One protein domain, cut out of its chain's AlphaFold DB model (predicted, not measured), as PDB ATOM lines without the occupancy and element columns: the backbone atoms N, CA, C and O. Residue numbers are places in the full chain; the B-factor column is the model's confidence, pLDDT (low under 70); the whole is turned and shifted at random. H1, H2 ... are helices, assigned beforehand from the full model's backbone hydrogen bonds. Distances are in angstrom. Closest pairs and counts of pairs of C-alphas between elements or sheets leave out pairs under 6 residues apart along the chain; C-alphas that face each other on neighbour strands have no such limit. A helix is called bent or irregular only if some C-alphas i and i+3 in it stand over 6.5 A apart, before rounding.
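Overview. This is residues 103 to 171 of the 235 residues of an uncharacterized protein of Prevotella histicola JCM 15637 = DNF00424 (UniProt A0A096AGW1). Picture an open, angular shape: the long helix H3 makes one side, H2 and then H1 lead away from the end where H3 begins, and at its other end residues 157 to 163 turn back so that the short H4 covers the last part of H3. H2 makes the corner with the first residues of H3, and H1, farther out, sticks out with no other helix packed on it, while H4 packs on residues 148 to 155 of H3. The middle of H3, residues 138 to 146, is bare. The printed part has 69 residues with four named helices, in the order H1, H2, H3, H4, and no named strand, so the class is all helix. The whole is extended, with a radius of gyration of the C-alphas of 17.7 A and spans of 47 by 33 by 19 A.

Along the chain. Find C-alpha 130 at (-2.108, 11.450, -16.043); from there H3, residues 130 to 156, runs 38.9 A to C-alpha 156 at (-39.331, 9.645, -4.903). Just before it look for H2, residues 121 to 128, 10.5 A long. Earlier still is H1, residues 105 to 116, which begins at C-alpha 105 at (-7.958, 37.771, 1.273) and is 16.3 A long. After H3 comes H4, residues 164 to 170, 10.3 A long, ending at C-alpha 170 at (-38.301, 17.369, -10.212). No helix is bent.

Arrangement. Start at H3, the longest helix. With residues 132 to 133 alone it touches H2, and the closest C-alphas, those of Lys 126 and Tyr 133, are 5.2 A apart. H2 and H3 run opposite ways at a steep tilt of 40 degrees and form a helical hairpin. With residues 148 to 155 alone H3 touches H4; look at Glu 151 and Gly 166, whose C-alphas are the closest, 5.1 A apart. H3 and H4 run the same way at a steep tilt of 54 degrees. H1 is apart from H2, H3 and H4, and H2 is apart from H4. In H1, H2, H3 and H4 every O i to N i+4 pair is within hydrogen-bond range.

Size, cuts and confidence. The two C-alphas farthest apart are those of Ala 117 and Phe 157, at 48.2 A. The printed part has no cut. The links H1 to H2 and H2 to H3 are tight, and the link H3 to H4 is short, with 7 residues. Residues 103 to 110 and 112 to 118 stand free. The mean pLDDT of the printed part is 90.9, that of H4 is 79, and no printed residue is under 70.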
ATOM      1  N   PRO A 103     -11.315  31.482   2.962       87.44
ATOM      2  CA  PRO A 103      -9.883  31.715   2.833       87.44
ATOM      3  C   PRO A 103      -9.549  33.190   3.082       87.44
ATOM      4  O   PRO A 103     -10.341  34.071   2.744       87.44
ATOM      5  N   CYS A 104      -8.359  33.469   3.617       89.44
ATOM      6  CA  CYS A 104      -7.906  34.846   3.786       89.44
ATOM      7  C   CYS A 104      -7.815  35.580   2.435       89.44
ATOM      8  O   CYS A 104      -7.570  34.975   1.384       89.44
ATOM      9  N   THR A 105      -7.976  36.903   2.465       92.88
ATOM     10  CA  THR A 105      -7.958  37.771   1.273       92.88
ATOM     11  C   THR A 105      -6.669  37.609   0.467       92.88
ATOM     12  O   THR A 105      -6.723  37.433  -0.749       92.88
ATOM     13  N   ALA A 106      -5.521  37.535   1.144       92.62
ATOM     14  CA  ALA A 106      -4.223  37.297   0.519       92.62
ATOM     15  C   ALA A 106      -4.168  35.971  -0.268       92.62
ATOM     16  O   ALA A 106      -3.635  35.925  -1.378       92.62
ATOM     17  N   ALA A 107      -4.762  34.890   0.254       89.38
ATOM     18  CA  ALA A 107      -4.817  33.606  -0.447       89.38
ATOM     19  C   ALA A 107      -5.738  33.658  -1.678       89.38
ATOM     20  O   ALA A 107      -5.431  33.063  -2.720       89.38
ATOM     21  N   LEU A 108      -6.851  34.391  -1.586       91.75
ATOM     22  CA  LEU A 108      -7.747  34.622  -2.720       91.75
ATOM     23  C   LEU A 108      -7.051  35.437  -3.818       91.75
ATOM     24  O   LEU A 108      -7.118  35.060  -4.990       91.75
ATOM     25  N   GLU A 109      -6.327  36.499  -3.454       93.38
ATOM     26  CA  GLU A 109      -5.539  37.297  -4.396       93.38
ATOM     27  C   GLU A 109      -4.428  36.492  -5.059       93.38
ATOM     28  O   GLU A 109      -4.289  36.540  -6.281       93.38
ATOM     29  N   ALA A 110      -3.665  35.714  -4.289       92.12
ATOM     30  CA  ALA A 110      -2.630  34.844  -4.833       92.12
ATOM     31  C   ALA A 110      -3.221  33.857  -5.851       92.12
ATOM     32  O   ALA A 110      -2.702  33.702  -6.958       92.12
ATOM     33  N   THR A 111      -4.373  33.260  -5.529       90.50
ATOM     34  CA  THR A 111      -5.102  32.379  -6.451       90.50
ATOM     35  C   THR A 111      -5.547  33.124  -7.713       90.50
ATOM     36  O   THR A 111      -5.441  32.586  -8.818       90.50
ATOM     37  N   ARG A 112      -6.022  34.369  -7.581       92.38
ATOM     38  CA  ARG A 112      -6.414  35.213  -8.719       92.38
ATOM     39  C   ARG A 112      -5.213  35.543  -9.610       92.38
ATOM     40  O   ARG A 112      -5.329  35.399 -10.825       92.38
ATOM     41  N   ARG A 113      -4.071  35.928  -9.030       94.75
ATOM     42  CA  ARG A 113      -2.820  36.208  -9.761       94.75
ATOM     43  C   ARG A 113      -2.344  34.978 -10.530       94.75
ATOM     44  O   ARG A 113      -2.079  35.084 -11.721       94.75
ATOM     45  N   LEU A 114      -2.345  33.805  -9.891       93.19
ATOM     46  CA  LEU A 114      -2.003  32.539 -10.547       93.19
ATOM     47  C   LEU A 114      -2.913  32.254 -11.745       93.19
ATOM     48  O   LEU A 114      -2.424  31.951 -12.830       93.19
ATOM     49  N   ARG A 115      -4.234  32.394 -11.586       91.56
ATOM     50  CA  ARG A 115      -5.169  32.188 -12.703       91.56
ATOM     51  C   ARG A 115      -4.985  33.210 -13.823       91.56
ATOM     52  O   ARG A 115      -5.068  32.822 -14.982       91.56
ATOM     53  N   LYS A 116      -4.713  34.480 -13.496       93.62
ATOM     54  CA  LYS A 116      -4.415  35.525 -14.493       93.62
ATOM     55  C   LYS A 116      -3.146  35.196 -15.287       93.62
ATOM     56  O   LYS A 116      -3.113  35.431 -16.485       93.62
ATOM     57  N   ALA A 117      -2.154  34.587 -14.642       94.44
ATOM     58  CA  ALA A 117      -0.951  34.062 -15.287       94.44
ATOM     59  C   ALA A 117      -1.183  32.754 -16.080       94.44
ATOM     60  O   ALA A 117      -0.227  32.149 -16.554       94.44
ATOM     61  N   GLY A 118      -2.430  32.280 -16.207       92.81
ATOM     62  CA  GLY A 118      -2.773  31.072 -16.963       92.81
ATOM     63  C   GLY A 118      -2.665  29.765 -16.174       92.81
ATOM     64  O   GLY A 118      -2.825  28.686 -16.745       92.81
ATOM     65  N   PHE A 119      -2.430  29.810 -14.859       92.69
ATOM     66  CA  PHE A 119      -2.341  28.591 -14.056       92.69
ATOM     67  C   PHE A 119      -3.709  27.913 -13.903       92.69
ATOM     68  O   PHE A 119      -4.609  28.413 -13.218       92.69
ATOM     69  N   VAL A 120      -3.837  26.714 -14.477       92.69
ATOM     70  CA  VAL A 120      -5.008  25.844 -14.317       92.69
ATOM     71  C   VAL A 120      -4.601  24.559 -13.580       92.69
ATOM     72  O   VAL A 120      -3.926  23.705 -14.163       92.69
ATOM     73  N   PRO A 121      -5.045  24.349 -12.321       89.75
ATOM     74  CA  PRO A 121      -4.591  23.227 -11.493       89.75
ATOM     75  C   PRO A 121      -4.805  21.843 -12.118       89.75
ATOM     76  O   PRO A 121      -3.952  20.968 -11.997       89.75
ATOM     77  N   LEU A 122      -5.941  21.628 -12.792       92.44
ATOM     78  CA  LEU A 122      -6.266  20.333 -13.402       92.44
ATOM     79  C   LEU A 122      -5.424  20.038 -14.646       92.44
ATOM     80  O   LEU A 122      -5.072  18.881 -14.865       92.44
ATOM     81  N   VAL A 123      -5.090  21.066 -15.430       92.56
ATOM     82  CA  VAL A 123      -4.209  20.929 -16.598       92.56
ATOM     83  C   VAL A 123      -2.807  20.574 -16.117       92.56
ATOM     84  O   VAL A 123      -2.265  19.549 -16.520       92.56
ATOM     85  N   ARG A 124      -2.296  21.310 -15.124       92.94
ATOM     86  CA  ARG A 124      -0.998  21.015 -14.512       92.94
ATOM     87  C   ARG A 124      -0.942  19.619 -13.888       92.94
ATOM     88  O   ARG A 124       0.057  18.917 -14.010       92.94
ATOM     89  N   LEU A 125      -2.019  19.180 -13.233       94.00
ATOM     90  CA  LEU A 125      -2.101  17.828 -12.678       94.00
ATOM     91  C   LEU A 125      -2.051  16.755 -13.774       94.00
ATOM     92  O   LEU A 125      -1.433  15.712 -13.565       94.00
ATOM     93  N   LYS A 126      -2.690  17.001 -14.925       95.25
ATOM     94  CA  LYS A 126      -2.670  16.098 -16.082       95.25
ATOM     95  C   LYS A 126      -1.261  15.954 -16.659       95.25
ATOM     96  O   LYS A 126      -0.888  14.834 -16.985       95.25
ATOM     97  N   GLU A 127      -0.498  17.046 -16.725       94.25
ATOM     98  CA  GLU A 127       0.912  17.049 -17.148       94.25
ATOM     99  C   GLU A 127       1.801  16.253 -16.186       94.25
ATOM    100  O   GLU A 127       2.560  15.390 -16.612       94.25
ATOM    101  N   ILE A 128       1.683  16.509 -14.877       94.31
ATOM    102  CA  ILE A 128       2.539  15.872 -13.862       94.31
ATOM    103  C   ILE A 128       2.206  14.384 -13.701       94.31
ATOM    104  O   ILE A 128       3.089  13.555 -13.499       94.31
ATOM    105  N   SER A 129       0.917  14.035 -13.689       95.44
ATOM    106  CA  SER A 129       0.474  12.662 -13.454       95.44
ATOM    107  C   SER A 129      -0.886  12.381 -14.107       95.44
ATOM    108  O   SER A 129      -1.940  12.566 -13.481       95.44
ATOM    109  N   PRO A 130      -0.886  11.827 -15.334       95.31
ATOM    110  CA  PRO A 130      -2.108  11.450 -16.043       95.31
ATOM    111  C   PRO A 130      -2.992  10.478 -15.250       95.31
ATOM    112  O   PRO A 130      -4.220  10.588 -15.268       95.31
ATOM    113  N   TYR A 131      -2.381   9.553 -14.504       95.94
ATOM    114  CA  TYR A 131      -3.095   8.617 -13.634       95.94
ATOM    115  C   TYR A 131      -3.881   9.340 -12.528       95.94
ATOM    116  O   TYR A 131      -5.084   9.114 -12.370       95.94
ATOM    117  N   ARG A 132      -3.234  10.257 -11.792       94.94
ATOM    118  CA  ARG A 132      -3.897  11.026 -10.724       94.94
ATOM    119  C   ARG A 132      -5.003  11.917 -11.276       94.94
ATOM    120  O   ARG A 132      -6.052  12.030 -10.647       94.94
ATOM    121  N   TYR A 133      -4.801  12.498 -12.458       95.81
ATOM    122  CA  TYR A 133      -5.840  13.248 -13.160       95.81
ATOM    123  C   TYR A 133      -7.077  12.379 -13.440       95.81
ATOM    124  O   TYR A 133      -8.185  12.751 -13.049       95.81
ATOM    125  N   ARG A 134      -6.901  11.192 -14.042       95.81
ATOM    126  CA  ARG A 134      -8.011  10.260 -14.318       95.81
ATOM    127  C   ARG A 134      -8.740   9.856 -13.037       95.81
ATOM    128  O   ARG A 134      -9.969   9.886 -13.008       95.81
ATOM    129  N   LYS A 135      -8.000   9.544 -11.966       96.75
ATOM    130  CA  LYS A 135      -8.573   9.209 -10.653       96.75
ATOM    131  C   LYS A 135      -9.411  10.361 -10.086       96.75
ATOM    132  O   LYS A 135     -10.562  10.147  -9.725       96.75
ATOM    133  N   CYS A 136      -8.884  11.586 -10.097       94.94
ATOM    134  CA  CYS A 136      -9.599  12.780  -9.633       94.94
ATOM    135  C   CYS A 136     -10.894  13.028 -10.429       94.94
ATOM    136  O   CYS A 136     -11.950  13.287  -9.850       94.94
ATOM    137  N   MET A 137     -10.840  12.890 -11.758       95.62
ATOM    138  CA  MET A 137     -12.019  13.031 -12.618       95.62
ATOM    139  C   MET A 137     -13.066  11.942 -12.355       95.62
ATOM    140  O   MET A 137     -14.261  12.249 -12.306       95.62
ATOM    141  N   LYS A 138     -12.631  10.695 -12.132       96.06
ATOM    142  CA  LYS A 138     -13.506   9.573 -11.766       96.06
ATOM    143  C   LYS A 138     -14.212   9.833 -10.434       96.06
ATOM    144  O   LYS A 138     -15.439   9.851 -10.405       96.06
ATOM    145  N   GLU A 139     -13.466  10.154  -9.379       96.12
ATOM    146  CA  GLU A 139     -14.034  10.454  -8.057       96.12
ATOM    147  C   GLU A 139     -15.010  11.640  -8.103       96.12
ATOM    148  O   GLU A 139     -16.069  11.619  -7.477       96.12
ATOM    149  N   ARG A 140     -14.692  12.690  -8.873       94.44
ATOM    150  CA  ARG A 140     -15.587  13.842  -9.052       94.44
ATOM    151  C   ARG A 140     -16.898  13.440  -9.734       94.44
ATOM    152  O   ARG A 140     -17.962  13.914  -9.331       94.44
ATOM    153  N   SER A 141     -16.825  12.577 -10.747       95.00
ATOM    154  CA  SER A 141     -17.995  12.022 -11.435       95.00
ATOM    155  C   SER A 141     -18.844  11.169 -10.490       95.00
ATOM    156  O   SER A 141     -20.056  11.361 -10.408       95.00
ATOM    157  N   GLU A 142     -18.212  10.294  -9.708       96.25
ATOM    158  CA  GLU A 142     -18.877   9.440  -8.720       96.25
ATOM    159  C   GLU A 142     -19.582  10.261  -7.641       96.25
ATOM    160  O   GLU A 142     -20.772  10.055  -7.406       96.25
ATOM    161  N   ARG A 143     -18.917  11.275  -7.065       94.81
ATOM    162  CA  ARG A 143     -19.550  12.204  -6.109       94.81
ATOM    163  C   ARG A 143     -20.788  12.873  -6.706       94.81
ATOM    164  O   ARG A 143     -21.814  12.968  -6.037       94.81
ATOM    165  N   ARG A 144     -20.723  13.303  -7.973       92.56
ATOM    166  CA  ARG A 144     -21.872  13.912  -8.661       92.56
ATOM    167  C   ARG A 144     -23.005  12.908  -8.888       92.56
ATOM    168  O   ARG A 144     -24.159  13.256  -8.656       92.56
ATOM    169  N   ARG A 145     -22.698  11.675  -9.304       93.44
ATOM    170  CA  ARG A 145     -23.696  10.600  -9.469       93.44
ATOM    171  C   ARG A 145     -24.375  10.258  -8.145       93.44
ATOM    172  O   ARG A 145     -25.595  10.141  -8.113       93.44
ATOM    173  N   LEU A 146     -23.605  10.159  -7.061       95.44
ATOM    174  CA  LEU A 146     -24.125   9.912  -5.715       95.44
ATOM    175  C   LEU A 146     -25.044  11.042  -5.251       95.44
ATOM    176  O   LEU A 146     -26.126  10.765  -4.742       95.44
ATOM    177  N   LEU A 147     -24.654  12.301  -5.469       92.94
ATOM    178  CA  LEU A 147     -25.492  13.457  -5.147       92.94
ATOM    179  C   LEU A 147     -26.821  13.399  -5.917       92.94
ATOM    180  O   LEU A 147     -27.881  13.453  -5.303       92.94
ATOM    181  N   ILE A 148     -26.777  13.186  -7.236       91.00
ATOM    182  CA  ILE A 148     -27.985  13.054  -8.070       91.00
ATOM    183  C   ILE A 148     -28.860  11.880  -7.608       91.00
ATOM    184  O   ILE A 148     -30.078  12.008  -7.550       91.00
ATOM    185  N   SER A 149     -28.258  10.738  -7.274       92.50
ATOM    186  CA  SER A 149     -28.980   9.563  -6.776       92.50
ATOM    187  C   SER A 149     -29.699   9.855  -5.455       92.50
ATOM    188  O   SER A 149     -30.873   9.510  -5.311       92.50
ATOM    189  N   LYS A 150     -29.035  10.550  -4.520       93.44
ATOM    190  CA  LYS A 150     -29.634  10.987  -3.251       93.44
ATOM    191  C   LYS A 150     -30.804  11.946  -3.476       93.44
ATOM    192  O   LYS A 150     -31.854  11.742  -2.877       93.44
ATOM    193  N   GLU A 151     -30.656  12.927  -4.362       92.44
ATOM    194  CA  GLU A 151     -31.746  13.855  -4.707       92.44
ATOM    195  C   GLU A 151     -32.926  13.134  -5.367       92.44
ATOM    196  O   GLU A 151     -34.064  13.302  -4.949       92.44
ATOM    197  N   ARG A 152     -32.681  12.235  -6.329       88.56
ATOM    198  CA  ARG A 152     -33.752  11.418  -6.933       88.56
ATOM    199  C   ARG A 152     -34.500  10.584  -5.901       88.56
ATOM    200  O   ARG A 152     -35.713  10.429  -6.002       88.56
ATOM    201  N   ARG A 153     -33.779  10.029  -4.925       91.00
ATOM    202  CA  ARG A 153     -34.382   9.269  -3.831       91.00
ATOM    203  C   ARG A 153     -35.271  10.167  -2.971       91.00
ATOM    204  O   ARG A 153     -36.392   9.768  -2.694       91.00
ATOM    205  N   ARG A 154     -34.812  11.371  -2.612       91.75
ATOM    206  CA  ARG A 154     -35.621  12.363  -1.879       91.75
ATOM    207  C   ARG A 154     -36.933  12.657  -2.589       91.75
ATOM    208  O   ARG A 154     -37.982  12.483  -1.987       91.75
ATOM    209  N   ILE A 155     -36.854  12.972  -3.880       87.75
ATOM    210  CA  ILE A 155     -38.018  13.262  -4.722       87.75
ATOM    211  C   ILE A 155     -38.997  12.087  -4.730       87.75
ATOM    212  O   ILE A 155     -40.191  12.282  -4.543       87.75
ATOM    213  N   ARG A 156     -38.495  10.856  -4.902       88.06
ATOM    214  CA  ARG A 156     -39.331   9.645  -4.903       88.06
ATOM    215  C   ARG A 156     -40.107   9.463  -3.596       88.06
ATOM    216  O   ARG A 156     -41.235   8.996  -3.637       88.06
ATOM    217  N   PHE A 157     -39.499   9.800  -2.464       93.00
ATOM    218  CA  PHE A 157     -40.123   9.702  -1.143       93.00
ATOM    219  C   PHE A 157     -40.859  10.988  -0.723       93.00
ATOM    220  O   PHE A 157     -41.217  11.113   0.440       93.00
ATOM    221  N   GLY A 158     -41.050  11.955  -1.629       89.38
ATOM    222  CA  GLY A 158     -41.754  13.208  -1.326       89.38
ATOM    223  C   GLY A 158     -41.015  14.147  -0.365       89.38
ATOM    224  O   GLY A 158     -41.627  15.038   0.205       89.38
ATOM    225  N   MET A 159     -39.708  13.960  -0.166       91.81
ATOM    226  CA  MET A 159     -38.895  14.849   0.667       91.81
ATOM    227  C   MET A 159     -38.449  16.091  -0.108       91.81
ATOM    228  O   MET A 159     -38.104  16.006  -1.290       91.81
ATOM    229  N   GLU A 160     -38.325  17.212   0.602       86.69
ATOM    230  CA  GLU A 160     -37.796  18.460   0.052       86.69
ATOM    231  C   GLU A 160     -36.347  18.307  -0.482       86.69
ATOM    232  O   GLU A 160     -35.472  17.709   0.181       86.69
ATOM    233  N   PRO A 161     -36.054  18.845  -1.685       85.88
ATOM    234  CA  PRO A 161     -34.704  18.951  -2.226       85.88
ATOM    235  C   PRO A 161     -33.744  19.688  -1.292       85.88
ATOM    236  O   PRO A 161     -34.027  20.786  -0.825       85.88
ATOM    237  N   GLN A 162     -32.548  19.135  -1.083       86.44
ATOM    238  CA  GLN A 162     -31.504  19.818  -0.302       86.44
ATOM    239  C   GLN A 162     -30.613  20.708  -1.161       86.44
ATOM    240  O   GLN A 162     -30.013  21.669  -0.683       86.44
ATOM    241  N   THR A 163     -30.481  20.366  -2.438       85.25
ATOM    242  CA  THR A 163     -29.666  21.108  -3.388       85.25
ATOM    243  C   THR A 163     -30.520  21.633  -4.530       85.25
ATOM    244  O   THR A 163     -31.549  21.061  -4.891       85.25
ATOM    245  N   ARG A 164     -30.027  22.675  -5.206       82.50
ATOM    246  CA  ARG A 164     -30.622  23.176  -6.457       82.50
ATOM    247  C   ARG A 164     -30.770  22.079  -7.525       82.50
ATOM    248  O   ARG A 164     -31.641  22.171  -8.380       82.50
ATOM    249  N   LEU A 165     -29.942  21.029  -7.475       83.25
ATOM    250  CA  LEU A 165     -30.050  19.888  -8.385       83.25
ATOM    251  C   LEU A 165     -31.347  19.102  -8.179       83.25
ATOM    252  O   LEU A 165     -31.896  18.632  -9.168       83.25
ATOM    253  N   GLY A 166     -31.853  18.980  -6.950       79.31
ATOM    254  CA  GLY A 166     -33.130  18.314  -6.699       79.31
ATOM    255  C   GLY A 166     -34.303  19.067  -7.330       79.31
ATOM    256  O   GLY A 166     -35.083  18.448  -8.047       79.31
ATOM    257  N   LYS A 167     -34.339  20.406  -7.219       78.19
ATOM    258  CA  LYS A 167     -35.322  21.245  -7.936       78.19
ATOM    259  C   LYS A 167     -35.285  21.005  -9.453       78.19
ATOM    260  O   LYS A 167     -36.306  20.757 -10.080       78.19
ATOM    261  N   ILE A 168     -34.084  20.970 -10.039       78.06
ATOM    262  CA  ILE A 168     -33.893  20.695 -11.477       78.06
ATOM    263  C   ILE A 168     -34.367  19.281 -11.864       78.06
ATOM    264  O   ILE A 168     -34.817  19.065 -12.987       78.06
ATOM    265  N   LEU A 169     -34.229  18.301 -10.967       79.81
ATOM    266  CA  LEU A 169     -34.604  16.906 -11.216       79.81
ATOM    267  C   LEU A 169     -36.112  16.653 -11.110       79.81
ATOM    268  O   LEU A 169     -36.589  15.731 -11.765       79.81
ATOM    269  N   GLN A 170     -36.835  17.433 -10.303       74.00
ATOM    270  CA  GLN A 170     -38.301  17.369 -10.212       74.00
ATOM    271  C   GLN A 170     -38.974  17.894 -11.483       74.00
ATOM    272  O   GLN A 170     -40.064  17.460 -11.844       74.00
ATOM    273  N   GLN A 171     -38.313  18.808 -12.188       74.38
ATOM    274  CA  GLN A 171     -38.885  19.451 -13.358       74.38
ATOM    275  C   GLN A 171     -38.764  18.603 -14.621       74.38
ATOM    276  O   GLN A 171     -37.753  17.946 -14.891       74.38
TER     277      GLN A 171